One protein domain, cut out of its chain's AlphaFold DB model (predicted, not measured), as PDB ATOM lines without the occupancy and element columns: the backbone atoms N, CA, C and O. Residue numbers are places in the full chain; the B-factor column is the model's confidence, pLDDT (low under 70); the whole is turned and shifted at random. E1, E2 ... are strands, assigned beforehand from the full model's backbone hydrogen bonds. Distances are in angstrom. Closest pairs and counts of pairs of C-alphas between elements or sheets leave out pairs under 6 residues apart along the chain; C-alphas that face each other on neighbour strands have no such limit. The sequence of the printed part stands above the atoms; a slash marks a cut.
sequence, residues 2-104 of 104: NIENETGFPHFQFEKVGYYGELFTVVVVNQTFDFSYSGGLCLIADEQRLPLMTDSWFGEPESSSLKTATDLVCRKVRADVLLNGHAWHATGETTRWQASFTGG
ATOM      1  N   ASN A   2     133.090   1.762  87.539       82.25
ATOM      2  CA  ASN A   2     133.177   0.292  87.428       82.25
ATOM      3  C   ASN A   2     133.685  -0.059  86.022       82.25
ATOM      4  O   ASN A   2     133.111   0.444  85.057       82.25
ATOM      5  N   ILE A   3     134.770  -0.827  85.911       86.88
ATOM      6  CA  ILE A   3     135.385  -1.192  84.627       86.88
ATOM      7  C   ILE A   3     135.177  -2.688  84.399       86.88
ATOM      8  O   ILE A   3     135.537  -3.502  85.245       86.88
ATOM      9  N   GLU A   4     134.618  -3.047  83.247       90.75
ATOM     10  CA  GLU A   4     134.485  -4.441  82.825       90.75
ATOM     11  C   GLU A   4     135.711  -4.854  82.006       90.75
ATOM     12  O   GLU A   4     136.104  -4.174  81.057       90.75
ATOM     13  N   ASN A   5     136.346  -5.962  82.396       87.69
ATOM     14  CA  ASN A   5     137.493  -6.513  81.686       87.69
ATOM     15  C   ASN A   5     137.055  -7.616  80.708       87.69
ATOM     16  O   ASN A   5     136.796  -8.745  81.121       87.69
ATOM     17  N   GLU A   6     137.056  -7.312  79.410       93.12
ATOM     18  CA  GLU A   6     136.708  -8.266  78.342       93.12
ATOM     19  C   GLU A   6     137.894  -9.116  77.847       93.12
ATOM     20  O   GLU A   6     137.738  -9.955  76.964       93.12
ATOM     21  N   THR A   7     139.096  -8.938  78.405       89.19
ATOM     22  CA  THR A   7     140.294  -9.665  77.938       89.19
ATOM     23  C   THR A   7     140.322 -11.141  78.342       89.19
ATOM     24  O   THR A   7     141.143 -11.898  77.833       89.19
ATOM     25  N   GLY A   8     139.464 -11.556  79.280       90.19
ATOM     26  CA  GLY A   8     139.474 -12.902  79.865       90.19
ATOM     27  C   GLY A   8     140.602 -13.150  80.875       90.19
ATOM     28  O   GLY A   8     140.645 -14.218  81.482       90.19
ATOM     29  N   PHE A   9     141.493 -12.178  81.098       94.38
ATOM     30  CA  PHE A   9     142.606 -12.312  82.035       94.38
ATOM     31  C   PHE A   9     142.245 -11.882  83.464       94.38
ATOM     32  O   PHE A   9     141.398 -10.999  83.656       94.38
ATOM     33  N   PRO A  10     142.905 -12.459  84.488       94.62
ATOM     34  CA  PRO A  10     142.750 -12.012  85.863       94.62
ATOM     35  C   PRO A  10     142.982 -10.513  86.008       94.62
ATOM     36  O   PRO A  10     143.972  -9.967  85.514       94.62
ATOM     37  N   HIS A  11     142.079  -9.853  86.725       93.88
ATOM     38  CA  HIS A  11     142.186  -8.431  86.990       93.88
ATOM     39  C   HIS A  11     141.763  -8.084  88.410       93.88
ATOM     40  O   HIS A  11     141.081  -8.853  89.090       93.88
ATOM     41  N   PHE A  12     142.180  -6.903  88.846       93.88
ATOM     42  CA  PHE A  12     141.753  -6.303  90.096       93.88
ATOM     43  C   PHE A  12     141.573  -4.803  89.909       93.88
ATOM     44  O   PHE A  12     142.359  -4.156  89.214       93.88
ATOM     45  N   GLN A  13     140.537  -4.254  90.534       92.25
ATOM     46  CA  GLN A  13     140.213  -2.840  90.460       92.25
ATOM     47  C   GLN A  13     140.163  -2.241  91.865       92.25
ATOM     48  O   GLN A  13     139.546  -2.804  92.768       92.25
ATOM     49  N   PHE A  14     140.777  -1.072  92.033       91.75
ATOM     50  CA  PHE A  14     140.722  -0.303  93.274       91.75
ATOM     51  C   PHE A  14     140.817   1.200  93.003       91.75
ATOM     52  O   PHE A  14     141.223   1.639  91.926       91.75
ATOM     53  N   GLU A  15     140.431   2.002  93.991       92.06
ATOM     54  CA  GLU A  15     140.599   3.453  93.956       92.06
ATOM     55  C   GLU A  15     141.828   3.864  94.767       92.06
ATOM     56  O   GLU A  15     142.141   3.268  95.801       92.06
ATOM     57  N   LYS A  16     142.545   4.886  94.296       89.62
ATOM     58  CA  LYS A  16     143.716   5.426  94.990       89.62
ATOM     59  C   LYS A  16     143.799   6.933  94.839       89.62
ATOM     60  O   LYS A  16     143.525   7.476  93.774       89.62
ATOM     61  N   VAL A  17     144.216   7.593  95.912       90.62
ATOM     62  CA  VAL A  17     144.475   9.031  95.921       90.62
ATOM     63  C   VAL A  17     145.937   9.277  95.547       90.62
ATOM     64  O   VAL A  17     146.847   8.662  96.112       90.62
ATOM     65  N   GLY A  18     146.152  10.137  94.558       86.94
ATOM     66  CA  GLY A  18     147.452  10.623  94.128       86.94
ATOM     67  C   GLY A  18     148.079  11.591  95.118       86.94
ATOM     68  O   GLY A  18     147.448  12.053  96.067       86.94
ATOM     69  N   TYR A  19     149.341  11.929  94.872       87.38
ATOM     70  CA  TYR A  19     150.089  12.831  95.744       87.38
ATOM     71  C   TYR A  19     149.455  14.230  95.847       87.38
ATOM     72  O   TYR A  19     149.519  14.841  96.911       87.38
ATOM     73  N   TYR A  20     148.801  14.723  94.787       91.75
ATOM     74  CA  TYR A  20     148.132  16.030  94.793       91.75
ATOM     75  C   TYR A  20     146.623  15.935  95.070       91.75
ATOM     76  O   TYR A  20     145.888  16.891  94.830       91.75
ATOM     77  N   GLY A  21     146.151  14.798  95.592       92.25
ATOM     78  CA  GLY A  21     144.740  14.579  95.909       92.25
ATOM     79  C   GLY A  21     143.892  14.109  94.724       92.25
ATOM     80  O   GLY A  21     142.671  14.046  94.848       92.25
ATOM     81  N   GLU A  22     144.501  13.769  93.582       92.19
ATOM     82  CA  GLU A  22     143.748  13.252  92.439       92.19
ATOM     83  C   GLU A  22     143.178  11.867  92.754       92.19
ATOM     84  O   GLU A  22     143.865  11.016  93.313       92.19
ATOM     85  N   LEU A  23     141.934  11.607  92.365       91.06
ATOM     86  CA  LEU A  23     141.348  10.275  92.480       91.06
ATOM     87  C   LEU A  23     141.631   9.474  91.211       91.06
ATOM     88  O   LEU A  23     141.223   9.860  90.115       91.06
ATOM     89  N   PHE A  24     142.294   8.335  91.375       88.38
ATOM     90  CA  PHE A  24     142.541   7.368  90.315       88.38
ATOM     91  C   PHE A  24     141.665   6.136  90.521       88.38
ATOM     92  O   PHE A  24     141.658   5.543  91.598       88.38
ATOM     93  N   THR A  25     140.976   5.706  89.463       91.44
ATOM     94  CA  THR A  25     140.539   4.313  89.337       91.44
ATOM     95  C   THR A  25     141.688   3.533  88.707       91.44
ATOM     96  O   THR A  25     142.085   3.823  87.579       91.44
ATOM     97  N   VAL A  26     142.244   2.578  89.445       90.56
ATOM     98  CA  VAL A  26     143.362   1.746  88.997       90.56
ATOM     99  C   VAL A  26     142.829   0.364  88.643       90.56
ATOM    100  O   VAL A  26     142.107  -0.247  89.431       90.56
ATOM    101  N   VAL A  27     143.202  -0.122  87.460       91.44
ATOM    102  CA  VAL A  27     142.936  -1.491  87.010       91.44
ATOM    103  C   VAL A  27     144.265  -2.185  86.786       91.44
ATOM    104  O   VAL A  27     145.128  -1.681  86.066       91.44
ATOM    105  N   VAL A  28     144.413  -3.348  87.402       91.69
ATOM    106  CA  VAL A  28     145.546  -4.250  87.214       91.69
ATOM    107  C   VAL A  28     145.050  -5.431  86.400       91.69
ATOM    108  O   VAL A  28     144.054  -6.038  86.783       91.69
ATOM    109  N   VAL A  29     145.725  -5.756  85.299       91.38
ATOM    110  CA  VAL A  29     145.444  -6.939  84.472       91.38
ATOM    111  C   VAL A  29     146.726  -7.754  84.365       91.38
ATOM    112  O   VAL A  29     147.770  -7.208  84.003       91.38
ATOM    113  N   ASN A  30     146.643  -9.048  84.664       91.31
ATOM    114  CA  ASN A  30     147.788  -9.949  84.632       91.31
ATOM    115  C   ASN A  30     147.657 -10.951  83.493       91.31
ATOM    116  O   ASN A  30     146.673 -11.677  83.424       91.31
ATOM    117  N   GLN A  31     148.692 -11.043  82.663       90.81
ATOM    118  CA  GLN A  31     148.821 -12.084  81.653       90.81
ATOM    119  C   GLN A  31     150.120 -12.852  81.890       90.81
ATOM    120  O   GLN A  31     151.199 -12.266  81.985       90.81
ATOM    121  N   THR A  32     149.997 -14.167  82.029       90.19
ATOM    122  CA  THR A  32     151.105 -15.104  82.222       90.19
ATOM    123  C   THR A  32     151.412 -15.780  80.897       90.19
ATOM    124  O   THR A  32     150.494 -16.143  80.156       90.19
ATOM    125  N   PHE A  33     152.698 -15.933  80.601       87.38
ATOM    126  CA  PHE A  33     153.174 -16.546  79.374       87.38
ATOM    127  C   PHE A  33     154.150 -17.676  79.679       87.38
ATOM    128  O   PHE A  33     154.994 -17.540  80.566       87.38
ATOM    129  N   ASP A  34     154.065 -18.743  78.892       84.62
ATOM    130  CA  ASP A  34     155.036 -19.824  78.881       84.62
ATOM    131  C   ASP A  34     156.149 -19.509  77.889       84.62
ATOM    132  O   ASP A  34     155.926 -19.235  76.702       84.62
ATOM    133  N   PHE A  35     157.379 -19.568  78.391       73.62
ATOM    134  CA  PHE A  35     158.565 -19.331  77.589       73.62
ATOM    135  C   PHE A  35     159.080 -20.650  77.012       73.62
ATOM    136  O   PHE A  35     159.614 -21.494  77.738       73.62
ATOM    137  N   SER A  36     158.951 -20.830  75.696       70.19
ATOM    138  CA  SER A  36     159.512 -21.994  75.012       70.19
ATOM    139  C   SER A  36     160.933 -21.712  74.530       70.19
ATOM    140  O   SER A  36     161.174 -20.824  73.710       70.19
ATOM    141  N   TYR A  37     161.889 -22.521  74.995       59.19
ATOM    142  CA  TYR A  37     163.274 -22.480  74.510       59.19
ATOM    143  C   TYR A  37     163.389 -22.843  73.022       59.19
ATOM    144  O   TYR A  37     164.320 -22.401  72.348       59.19
ATOM    145  N   SER A  38     162.453 -23.629  72.483       57.12
ATOM    146  CA  SER A  38     162.437 -23.997  71.069       57.12
ATOM    147  C   SER A  38     161.672 -22.950  70.257       57.12
ATOM    148  O   SER A  38     160.444 -22.943  70.235       57.12
ATOM    149  N   GLY A  39     162.406 -22.076  69.567       61.62
ATOM    150  CA  GLY A  39     161.837 -21.127  68.603       61.62
ATOM    151  C   GLY A  39     161.521 -19.732  69.147       61.62
ATOM    152  O   GLY A  39     161.037 -18.903  68.385       61.62
ATOM    153  N   GLY A  40     161.814 -19.450  70.425       65.00
ATOM    154  CA  GLY A  40     161.676 -18.107  71.006       65.00
ATOM    155  C   GLY A  40     160.232 -17.610  71.110       65.00
ATOM    156  O   GLY A  40     159.998 -16.408  71.205       65.00
ATOM    157  N   LEU A  41     159.263 -18.525  71.058       71.56
ATOM    158  CA  LEU A  41     157.850 -18.198  71.177       71.56
ATOM    159  C   LEU A  41     157.466 -18.058  72.653       71.56
ATOM    160  O   LEU A  41     157.801 -18.905  73.484       71.56
ATOM    161  N   CYS A  42     156.734 -16.988  72.940       77.81
ATOM    162  CA  CYS A  42     156.127 -16.705  74.232       77.81
ATOM    163  C   CYS A  42     154.616 -16.913  74.070       77.81
ATOM    164  O   CYS A  42     153.938 -16.077  73.467       77.81
ATOM    165  N   LEU A  43     154.112 -18.071  74.494       84.56
ATOM    166  CA  LEU A  43     152.692 -18.412  74.367       84.56
ATOM    167  C   LEU A  43     151.952 -17.998  75.634       84.56
ATOM    168  O   LEU A  43     152.549 -17.950  76.701       84.56
ATOM    169  N   ILE A  44     150.660 -17.693  75.532       88.88
ATOM    170  CA  ILE A  44     149.833 -17.475  76.725       88.88
ATOM    171  C   ILE A  44     149.814 -18.786  77.514       88.88
ATOM    172  O   ILE A  44     149.519 -19.828  76.936       88.88
ATOM    173  N   ALA A  45     150.151 -18.721  78.801       89.31
ATOM    174  CA  ALA A  45     150.178 -19.892  79.666       89.31
ATOM    175  C   ALA A  45     148.755 -20.376  79.978       89.31
ATOM    176  O   ALA A  45     147.842 -19.562  80.148       89.31
ATOM    177  N   ASP A  46     148.573 -21.688  80.123       91.44
ATOM    178  CA  ASP A  46     147.284 -22.255  80.546       91.44
ATOM    179  C   ASP A  46     146.925 -21.818  81.978       91.44
ATOM    180  O   ASP A  46     145.762 -21.571  82.299       91.44
ATOM    181  N   GLU A  47     147.938 -21.669  82.838       92.50
ATOM    182  CA  GLU A  47     147.785 -21.161  84.197       92.50
ATOM    183  C   GLU A  47     148.073 -19.657  84.254       92.50
ATOM    184  O   GLU A  47     149.152 -19.182  83.897       92.50
ATOM    185  N   GLN A  48     147.096 -18.888  84.738       92.94
ATOM    186  CA  GLN A  48     147.204 -17.438  84.871       92.94
ATOM    187  C   GLN A  48     147.378 -17.033  86.337       92.94
ATOM    188  O   GLN A  48     146.532 -17.323  87.186       92.94
ATOM    189  N   ARG A  49     148.451 -16.291  86.636       92.81
ATOM    190  CA  ARG A  49     148.687 -15.719  87.967       92.81
ATOM    191  C   ARG A  49     147.711 -14.571  88.252       92.81
ATOM    192  O   ARG A  49     147.656 -13.593  87.507       92.81
ATOM    193  N   LEU A  50     147.025 -14.623  89.395       94.00
ATOM    194  CA  LEU A  50     146.229 -13.498  89.911       94.00
ATOM    195  C   LEU A  50     147.109 -12.279  90.259       94.00
ATOM    196  O   LEU A  50     148.274 -12.471  90.621       94.00
ATOM    197  N   PRO A  51     146.578 -11.040  90.224       93.12
ATOM    198  CA  PRO A  51     147.275  -9.866  90.751       93.12
ATOM    199  C   PRO A  51     147.802 -10.083  92.175       93.12
ATOM    200  O   PRO A  51     147.090 -10.576  93.052       93.12
ATOM    201  N   LEU A  52     149.068  -9.730  92.401       93.00
ATOM    202  CA  LEU A  52     149.708  -9.811  93.709       93.00
ATOM    203  C   LEU A  52     149.320  -8.585  94.518       93.00
ATOM    204  O   LEU A  52     149.566  -7.455  94.107       93.00
ATOM    205  N   MET A  53     148.738  -8.830  95.686       92.62
ATOM    206  CA  MET A  53     148.229  -7.766  96.551       92.62
ATOM    207  C   MET A  53     149.295  -7.234  97.512       92.62
ATOM    208  O   MET A  53     149.196  -6.105  97.983       92.62
ATOM    209  N   THR A  54     150.329  -8.028  97.788       92.31
ATOM    210  CA  THR A  54     151.390  -7.705  98.741       92.31
ATOM    211  C   THR A  54     152.754  -8.060  98.179       92.31
ATOM    212  O   THR A  54     152.894  -8.983  97.375       92.31
ATOM    213  N   ASP A  55     153.754  -7.334  98.661       92.94
ATOM    214  CA  ASP A  55     155.153  -7.690  98.516       92.94
ATOM    215  C   ASP A  55     155.444  -9.026  99.219       92.94
ATOM    216  O   ASP A  55     154.772  -9.415 100.181       92.94
ATOM    217  N   SER A  56     156.465  -9.724  98.727       92.69
ATOM    218  CA  SER A  56     157.032 -10.918  99.348       92.69
ATOM    219  C   SER A  56     158.552 -10.822  99.381       92.69
ATOM    220  O   SER A  56     159.167 -10.226  98.495       92.69
ATOM    221  N   TRP A  57     159.164 -11.450 100.379       93.19
ATOM    222  CA  TRP A  57     160.603 -11.404 100.633       93.19
ATOM    223  C   TRP A  57     161.180 -12.816 100.721       93.19
ATOM    224  O   TRP A  57     160.453 -13.787 100.936       93.19
ATOM    225  N   PHE A  58     162.491 -12.949 100.505       91.81
ATOM    226  CA  PHE A  58     163.175 -14.233 100.712       91.81
ATOM    227  C   PHE A  58     163.329 -14.588 102.197       91.81
ATOM    228  O   PHE A  58     163.445 -15.767 102.526       91.81
ATOM    229  N   GLY A  59     163.321 -13.586 103.074       93.62
ATOM    230  CA  GLY A  59     163.289 -13.732 104.524       93.62
ATOM    231  C   GLY A  59     162.371 -12.678 105.135       93.62
ATOM    232  O   GLY A  59     161.297 -12.406 104.604       93.62
ATOM    233  N   GLU A  60     162.809 -12.060 106.228       94.25
ATOM    234  CA  GLU A  60     162.028 -11.027 106.906       94.25
ATOM    235  C   GLU A  60     161.935  -9.731 106.071       94.25
ATOM    236  O   GLU A  60     162.910  -9.356 105.396       94.25
ATOM    237  N   PRO A  61     160.792  -9.019 106.116       92.62
ATOM    238  CA  PRO A  61     160.656  -7.697 105.515       92.62
ATOM    239  C   PRO A  61     161.754  -6.736 105.989       92.62
ATOM    240  O   PRO A  61     162.255  -6.847 107.108       92.62
ATOM    241  N   GLU A  62     162.151  -5.807 105.116       87.81
ATOM    242  CA  GLU A  62     163.146  -4.739 105.365       87.81
ATOM    243  C   GLU A  62     164.582  -5.187 105.705       87.81
ATOM    244  O   GLU A  62     165.508  -4.380 105.655       87.81
ATOM    245  N   SER A  63     164.800  -6.469 105.996       92.06
ATOM    246  CA  SER A  63     166.108  -7.044 106.339       92.06
ATOM    247  C   SER A  63     166.597  -8.082 105.328       92.06
ATOM    248  O   SER A  63     167.735  -8.544 105.406       92.06
ATOM    249  N   SER A  64     165.759  -8.425 104.350       91.75
ATOM    250  CA  SER A  64     166.090  -9.328 103.253       91.75
ATOM    251  C   SER A  64     165.658  -8.758 101.904       91.75
ATOM    252  O   SER A  64     164.881  -7.803 101.816       91.75
ATOM    253  N   SER A  65     166.179  -9.347 100.828       90.75
ATOM    254  CA  SER A  65     165.837  -8.932  99.471       90.75
ATOM    255  C   SER A  65     164.363  -9.187  99.162       90.75
ATOM    256  O   SER A  65     163.824 -10.264  99.445       90.75
ATOM    257  N   LEU A  66     163.736  -8.206  98.510       89.44
ATOM    258  CA  LEU A  66     162.408  -8.345  97.926       89.44
ATOM    259  C   LEU A  66     162.423  -9.492  96.904       89.44
ATOM    260  O   LEU A  66     163.246  -9.510  95.987       89.44
ATOM    261  N   LYS A  67     161.517 -10.450  97.075       87.88
ATOM    262  CA  LYS A  67     161.327 -11.586  96.171       87.88
ATOM    263  C   LYS A  67     160.352 -11.234  95.056       87.88
ATOM    264  O   LYS A  67     160.593 -11.563  93.896       87.88
ATOM    265  N   THR A  68     159.246 -10.576  95.385       88.38
ATOM    266  CA  THR A  68     158.269 -10.107  94.393       88.38
ATOM    267  C   THR A  68     157.545  -8.885  94.933       88.38
ATOM    268  O   THR A  68     157.136  -8.895  96.090       88.38
ATOM    269  N   ALA A  69     157.405  -7.851  94.105       89.06
ATOM    270  CA  ALA A  69     156.641  -6.652  94.432       89.06
ATOM    271  C   ALA A  69     155.141  -6.857  94.170       89.06
ATOM    272  O   ALA A  69     154.758  -7.646  93.302       89.06
ATOM    273  N   THR A  70     154.308  -6.107  94.882       91.50
ATOM    274  CA  THR A  70     152.870  -5.982  94.636       91.50
ATOM    275  C   THR A  70     152.583  -5.411  93.246       91.50
ATOM    276  O   THR A  70     153.303  -4.542  92.744       91.50
ATOM    277  N   ASP A  71     151.483  -5.856  92.637       90.81
ATOM    278  CA  ASP A  71     150.990  -5.309  91.369       90.81
ATOM    279  C   ASP A  71     150.142  -4.030  91.591       90.81
ATOM    280  O   ASP A  71     149.757  -3.354  90.634       90.81
ATOM    281  N   LEU A  72     149.862  -3.652  92.848       90.19
ATOM    282  CA  LEU A  72     148.975  -2.539  93.228       90.19
ATOM    283  C   LEU A  72     149.651  -1.155  93.157       90.19
ATOM    284  O   LEU A  72     149.689  -0.383  94.124       90.19
ATOM    285  N   VAL A  73     150.176  -0.806  91.986       84.25
ATOM    286  CA  VAL A  73     150.836   0.484  91.730       84.25
ATOM    287  C   VAL A  73     149.927   1.436  90.948       84.25
ATOM    288  O   VAL A  73     149.228   1.021  90.034       84.25
ATOM    289  N   CYS A  74     149.949   2.742  91.266       77.81
ATOM    290  CA  CYS A  74     149.145   3.730  90.519       77.81
ATOM    291  C   CYS A  74     149.550   3.802  89.049       77.81
ATOM    292  O   CYS A  74     148.730   4.049  88.171       77.81
ATOM    293  N   ARG A  75     150.856   3.695  88.802       74.25
ATOM    294  CA  ARG A  75     151.440   3.865  87.483       74.25
ATOM    295  C   ARG A  75     152.741   3.087  87.403       74.25
ATOM    296  O   ARG A  75     153.677   3.372  88.146       74.25
ATOM    297  N   LYS A  76     152.816   2.172  86.441       71.69
ATOM    298  CA  LYS A  76     154.048   1.493  86.048       71.69
ATOM    299  C   LYS A  76     154.497   2.039  84.697       71.69
ATOM    300  O   LYS A  76     153.941   1.702  83.662       71.69
ATOM    301  N   VAL A  77     155.449   2.975  84.716       75.19
ATOM    302  CA  VAL A  77     155.875   3.711  83.504       75.19
ATOM    303  C   VAL A  77     156.686   2.831  82.554       75.19
ATOM    304  O   VAL A  77     156.740   3.099  81.358       75.19
ATOM    305  N   ARG A  78     157.356   1.812  83.093       76.88
ATOM    306  CA  ARG A  78     158.264   0.923  82.367       76.88
ATOM    307  C   ARG A  78     158.033  -0.516  82.806       76.88
ATOM    308  O   ARG A  78     157.592  -0.754  83.928       76.88
ATOM    309  N   ALA A  79     158.342  -1.457  81.923       72.62
ATOM    310  CA  ALA A  79     158.399  -2.861  82.288       72.62
ATOM    311  C   ALA A  79     159.658  -3.123  83.125       72.62
ATOM    312  O   ALA A  79     160.746  -2.677  82.760       72.62
ATOM    313  N   ASP A  80     159.498  -3.876  84.209       70.94
ATOM    314  CA  ASP A  80     160.626  -4.452  84.935       70.94
ATOM    315  C   ASP A  80     160.762  -5.895  84.459       70.94
ATOM    316  O   ASP A  80     159.806  -6.668  84.554       70.94
ATOM    317  N   VAL A  81     161.927  -6.253  83.922       70.38
ATOM    318  CA  VAL A  81     162.226  -7.619  83.482       70.38
ATOM    319  C   VAL A  81     163.179  -8.240  84.494       70.38
ATOM    320  O   VAL A  81     164.315  -7.790  84.634       70.38
ATOM    321  N   LEU A  82     162.718  -9.275  85.198       67.56
ATOM    322  CA  LEU A  82     163.547 -10.077  86.094       67.56
ATOM    323  C   LEU A  82     163.850 -11.422  85.426       67.56
ATOM    324  O   LEU A  82     162.954 -12.243  85.254       67.56
ATOM    325  N   LEU A  83     165.115 -11.654  85.079       67.19
ATOM    326  CA  LEU A  83     165.597 -12.957  84.623       67.19
ATOM    327  C   LEU A  83     166.269 -13.672  85.798       67.19
ATOM    328  O   LEU A  83     167.332 -13.250  86.250       67.19
ATOM    329  N   ASN A  84     165.653 -14.749  86.286       64.50
ATOM    330  CA  ASN A  84     166.222 -15.595  87.330       64.50
ATOM    331  C   ASN A  84     166.562 -16.974  86.749       64.50
ATOM    332  O   ASN A  84     165.725 -17.594  86.097       64.50
ATOM    333  N   GLY A  85     167.785 -17.447  86.964       59.25
ATOM    334  CA  GLY A  85     168.253 -18.723  86.441       59.25
ATOM    335  C   GLY A  85     169.412 -19.267  87.264       59.25
ATOM    336  O   GLY A  85     170.208 -18.513  87.818       59.25
ATOM    337  N   HIS A  86     169.512 -20.591  87.321       66.50
ATOM    338  CA  HIS A  86     170.603 -21.294  87.986       66.50
ATOM    339  C   HIS A  86     171.394 -22.086  86.948       66.50
ATOM    340  O   HIS A  86     170.808 -22.803  86.138       66.50
ATOM    341  N   ALA A  87     172.720 -21.983  86.979       68.19
ATOM    342  CA  ALA A  87     173.598 -22.844  86.201       68.19
ATOM    343  C   ALA A  87     174.395 -23.747  87.134       68.19
ATOM    344  O   ALA A  87     174.944 -23.293  88.136       68.19
ATOM    345  N   TRP A  88     174.469 -25.022  86.767       63.53
ATOM    346  CA  TRP A  88     175.195 -26.042  87.505       63.53
ATOM    347  C   TRP A  88     176.262 -26.639  86.594       63.53
ATOM    348  O   TRP A  88     175.960 -27.053  85.476       63.53
ATOM    349  N   HIS A  89     177.507 -26.681  87.069       75.06
ATOM    350  CA  HIS A  89     178.568 -27.420  86.393       75.06
ATOM    351  C   HIS A  89     178.626 -28.841  86.952       75.06
ATOM    352  O   HIS A  89     178.681 -29.017  88.169       75.06
ATOM    353  N   ALA A  90     178.650 -29.849  86.079       72.81
ATOM    354  CA  ALA A  90     178.600 -31.257  86.484       72.81
ATOM    355  C   ALA A  90     179.747 -31.672  87.428       72.81
ATOM    356  O   ALA A  90     179.576 -32.587  88.227       72.81
ATOM    357  N   THR A  91     180.898 -30.993  87.366       80.62
ATOM    358  CA  THR A  91     182.062 -31.256  88.235       80.62
ATOM    359  C   THR A  91     182.325 -30.158  89.274       80.62
ATOM    360  O   THR A  91     183.331 -30.208  89.970       80.62
ATOM    361  N   GLY A  92     181.454 -29.147  89.379       73.25
ATOM    362  CA  GLY A  92     181.573 -28.056  90.359       73.25
ATOM    363  C   GLY A  92     182.541 -26.917  90.004       73.25
ATOM    364  O   GLY A  92     182.440 -25.846  90.594       73.25
ATOM    365  N   GLU A  93     183.433 -27.083  89.025       68.62
ATOM    366  CA  GLU A  93     184.340 -26.007  88.592       68.62
ATOM    367  C   GLU A  93     183.724 -25.141  87.485       68.62
ATOM    368  O   GLU A  93     183.351 -25.642  86.429       68.62
ATOM    369  N   THR A  94     183.637 -23.826  87.695       64.31
ATOM    370  CA  THR A  94     183.183 -22.881  86.664       64.31
ATOM    371  C   THR A  94     184.135 -21.699  86.549       64.31
ATOM    372  O   THR A  94     184.577 -21.143  87.552       64.31
ATOM    373  N   THR A  95     184.451 -21.301  85.317       66.31
ATOM    374  CA  THR A  95     185.292 -20.128  85.025       66.31
ATOM    375  C   THR A  95     184.482 -18.952  84.492       66.31
ATOM    376  O   THR A  95     184.939 -17.810  84.560       66.31
ATOM    377  N   ARG A  96     183.276 -19.203  83.961       60.00
ATOM    378  CA  ARG A  96     182.403 -18.174  83.395       60.00
ATOM    379  C   ARG A  96     180.959 -18.656  83.316       60.00
ATOM    380  O   ARG A  96     180.686 -19.754  82.846       60.00
ATOM    381  N   TRP A  97     180.036 -17.777  83.684       60.56
ATOM    382  CA  TRP A  97     178.616 -17.913  83.380       60.56
ATOM    383  C   TRP A  97     178.149 -16.699  82.575       60.56
ATOM    384  O   TRP A  97     178.647 -15.591  82.779       60.56
ATOM    385  N   GLN A  98     177.227 -16.911  81.637       64.75
ATOM    386  CA  GLN A  98     176.638 -15.847  80.832       64.75
ATOM    387  C   GLN A  98     175.136 -16.087  80.694       64.75
ATOM    388  O   GLN A  98     174.712 -17.093  80.131       64.75
ATOM    389  N   ALA A  99     174.347 -15.128  81.169       61.91
ATOM    390  CA  ALA A  99     172.953 -14.963  80.790       61.91
ATOM    391  C   ALA A  99     172.796 -13.607  80.106       61.91
ATOM    392  O   ALA A  99     173.412 -12.620  80.511       61.91
ATOM    393  N   SER A 100     171.980 -13.562  79.063       65.44
ATOM    394  CA  SER A 100     171.665 -12.331  78.352       65.44
ATOM    395  C   SER A 100     170.193 -12.317  77.987       65.44
ATOM    396  O   SER A 100     169.662 -13.316  77.507       65.44
ATOM    397  N   PHE A 101     169.567 -11.164  78.181       60.81
ATOM    398  CA  PHE A 101     168.261 -10.836  77.637       60.81
ATOM    399  C   PHE A 101     168.462  -9.768  76.561       60.81
ATOM    400  O   PHE A 101     169.215  -8.815  76.772       60.81
ATOM    401  N   THR A 102     167.814  -9.922  75.412       61.38
ATOM    402  CA  THR A 102     167.843  -8.928  74.336       61.38
ATOM    403  C   THR A 102     166.404  -8.536  74.039       61.38
ATOM    404  O   THR A 102     165.630  -9.359  73.562       61.38
ATOM    405  N   GLY A 103     166.039  -7.301  74.387       60.88
ATOM    406  CA  GLY A 103     164.761  -6.701  74.004       60.88
ATOM    407  C   GLY A 103     164.890  -6.007  72.648       60.88
ATOM    408  O   GLY A 103     165.938  -5.418  72.377       60.88
ATOM    409  N   GLY A 104     163.858  -6.126  71.810       43.81
ATOM    410  CA  GLY A 104     163.712  -5.364  70.565       43.81
ATOM    411  C   GLY A 104     163.177  -3.957  70.790       43.81
ATOM    412  O   GLY A 104     162.584  -3.718  71.867       43.81
TER     413      GLY A 104
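This is residues 2 to 104 of the 104 residues of the protein "Uncharacterized protein conserved in bacteria" of Escherichia coli (UniProt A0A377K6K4). Little regular structure: loops mostly, with a long hairpin, E1 and E2, at one end, then a small hairpin, E3 and E4, and a last stretch whose residues 90 to 96 stick out at the other end. The printed part has 103 residues, no named helix and strands E1 to E5; both two-stranded sheets are antiparallel. It is all strand, with 23 residues in named elements, loose, radius of gyration of the C-alphas 18.5 A, spans 58 by 38 by 26 A.

E1, residues 11 to 17, runs 19.7 A from C-alpha 11 at (142.186, -8.431, 86.990). E2, residues 23 to 29, runs 19.4 A. E3 is residues 33 to 35, 6.3 A; E4 residues 42 to 44, 6.8 A. E5, residues 66 to 68, 5.7 A, ends at C-alpha 68 (158.269, -10.107, 94.393).

In hairpin E1 and E2, N 14 and O 26 are 3.0 A apart, within hydrogen-bond range. In hairpin E3 and E4, N 34 and O 43 are 2.8 A apart, likewise. E2 and E3 are apart. E5 pairs with no named strand; residues 56 to 57 pair antiparallel with it.

The farthest C-alphas, Gly 21 and Thr 91, are 59.6 A apart. The printed part has no cut. The link E4 to E5 is long. pLDDT is under 70 at residues 37 to 40, 82 to 88 and 93 to 104.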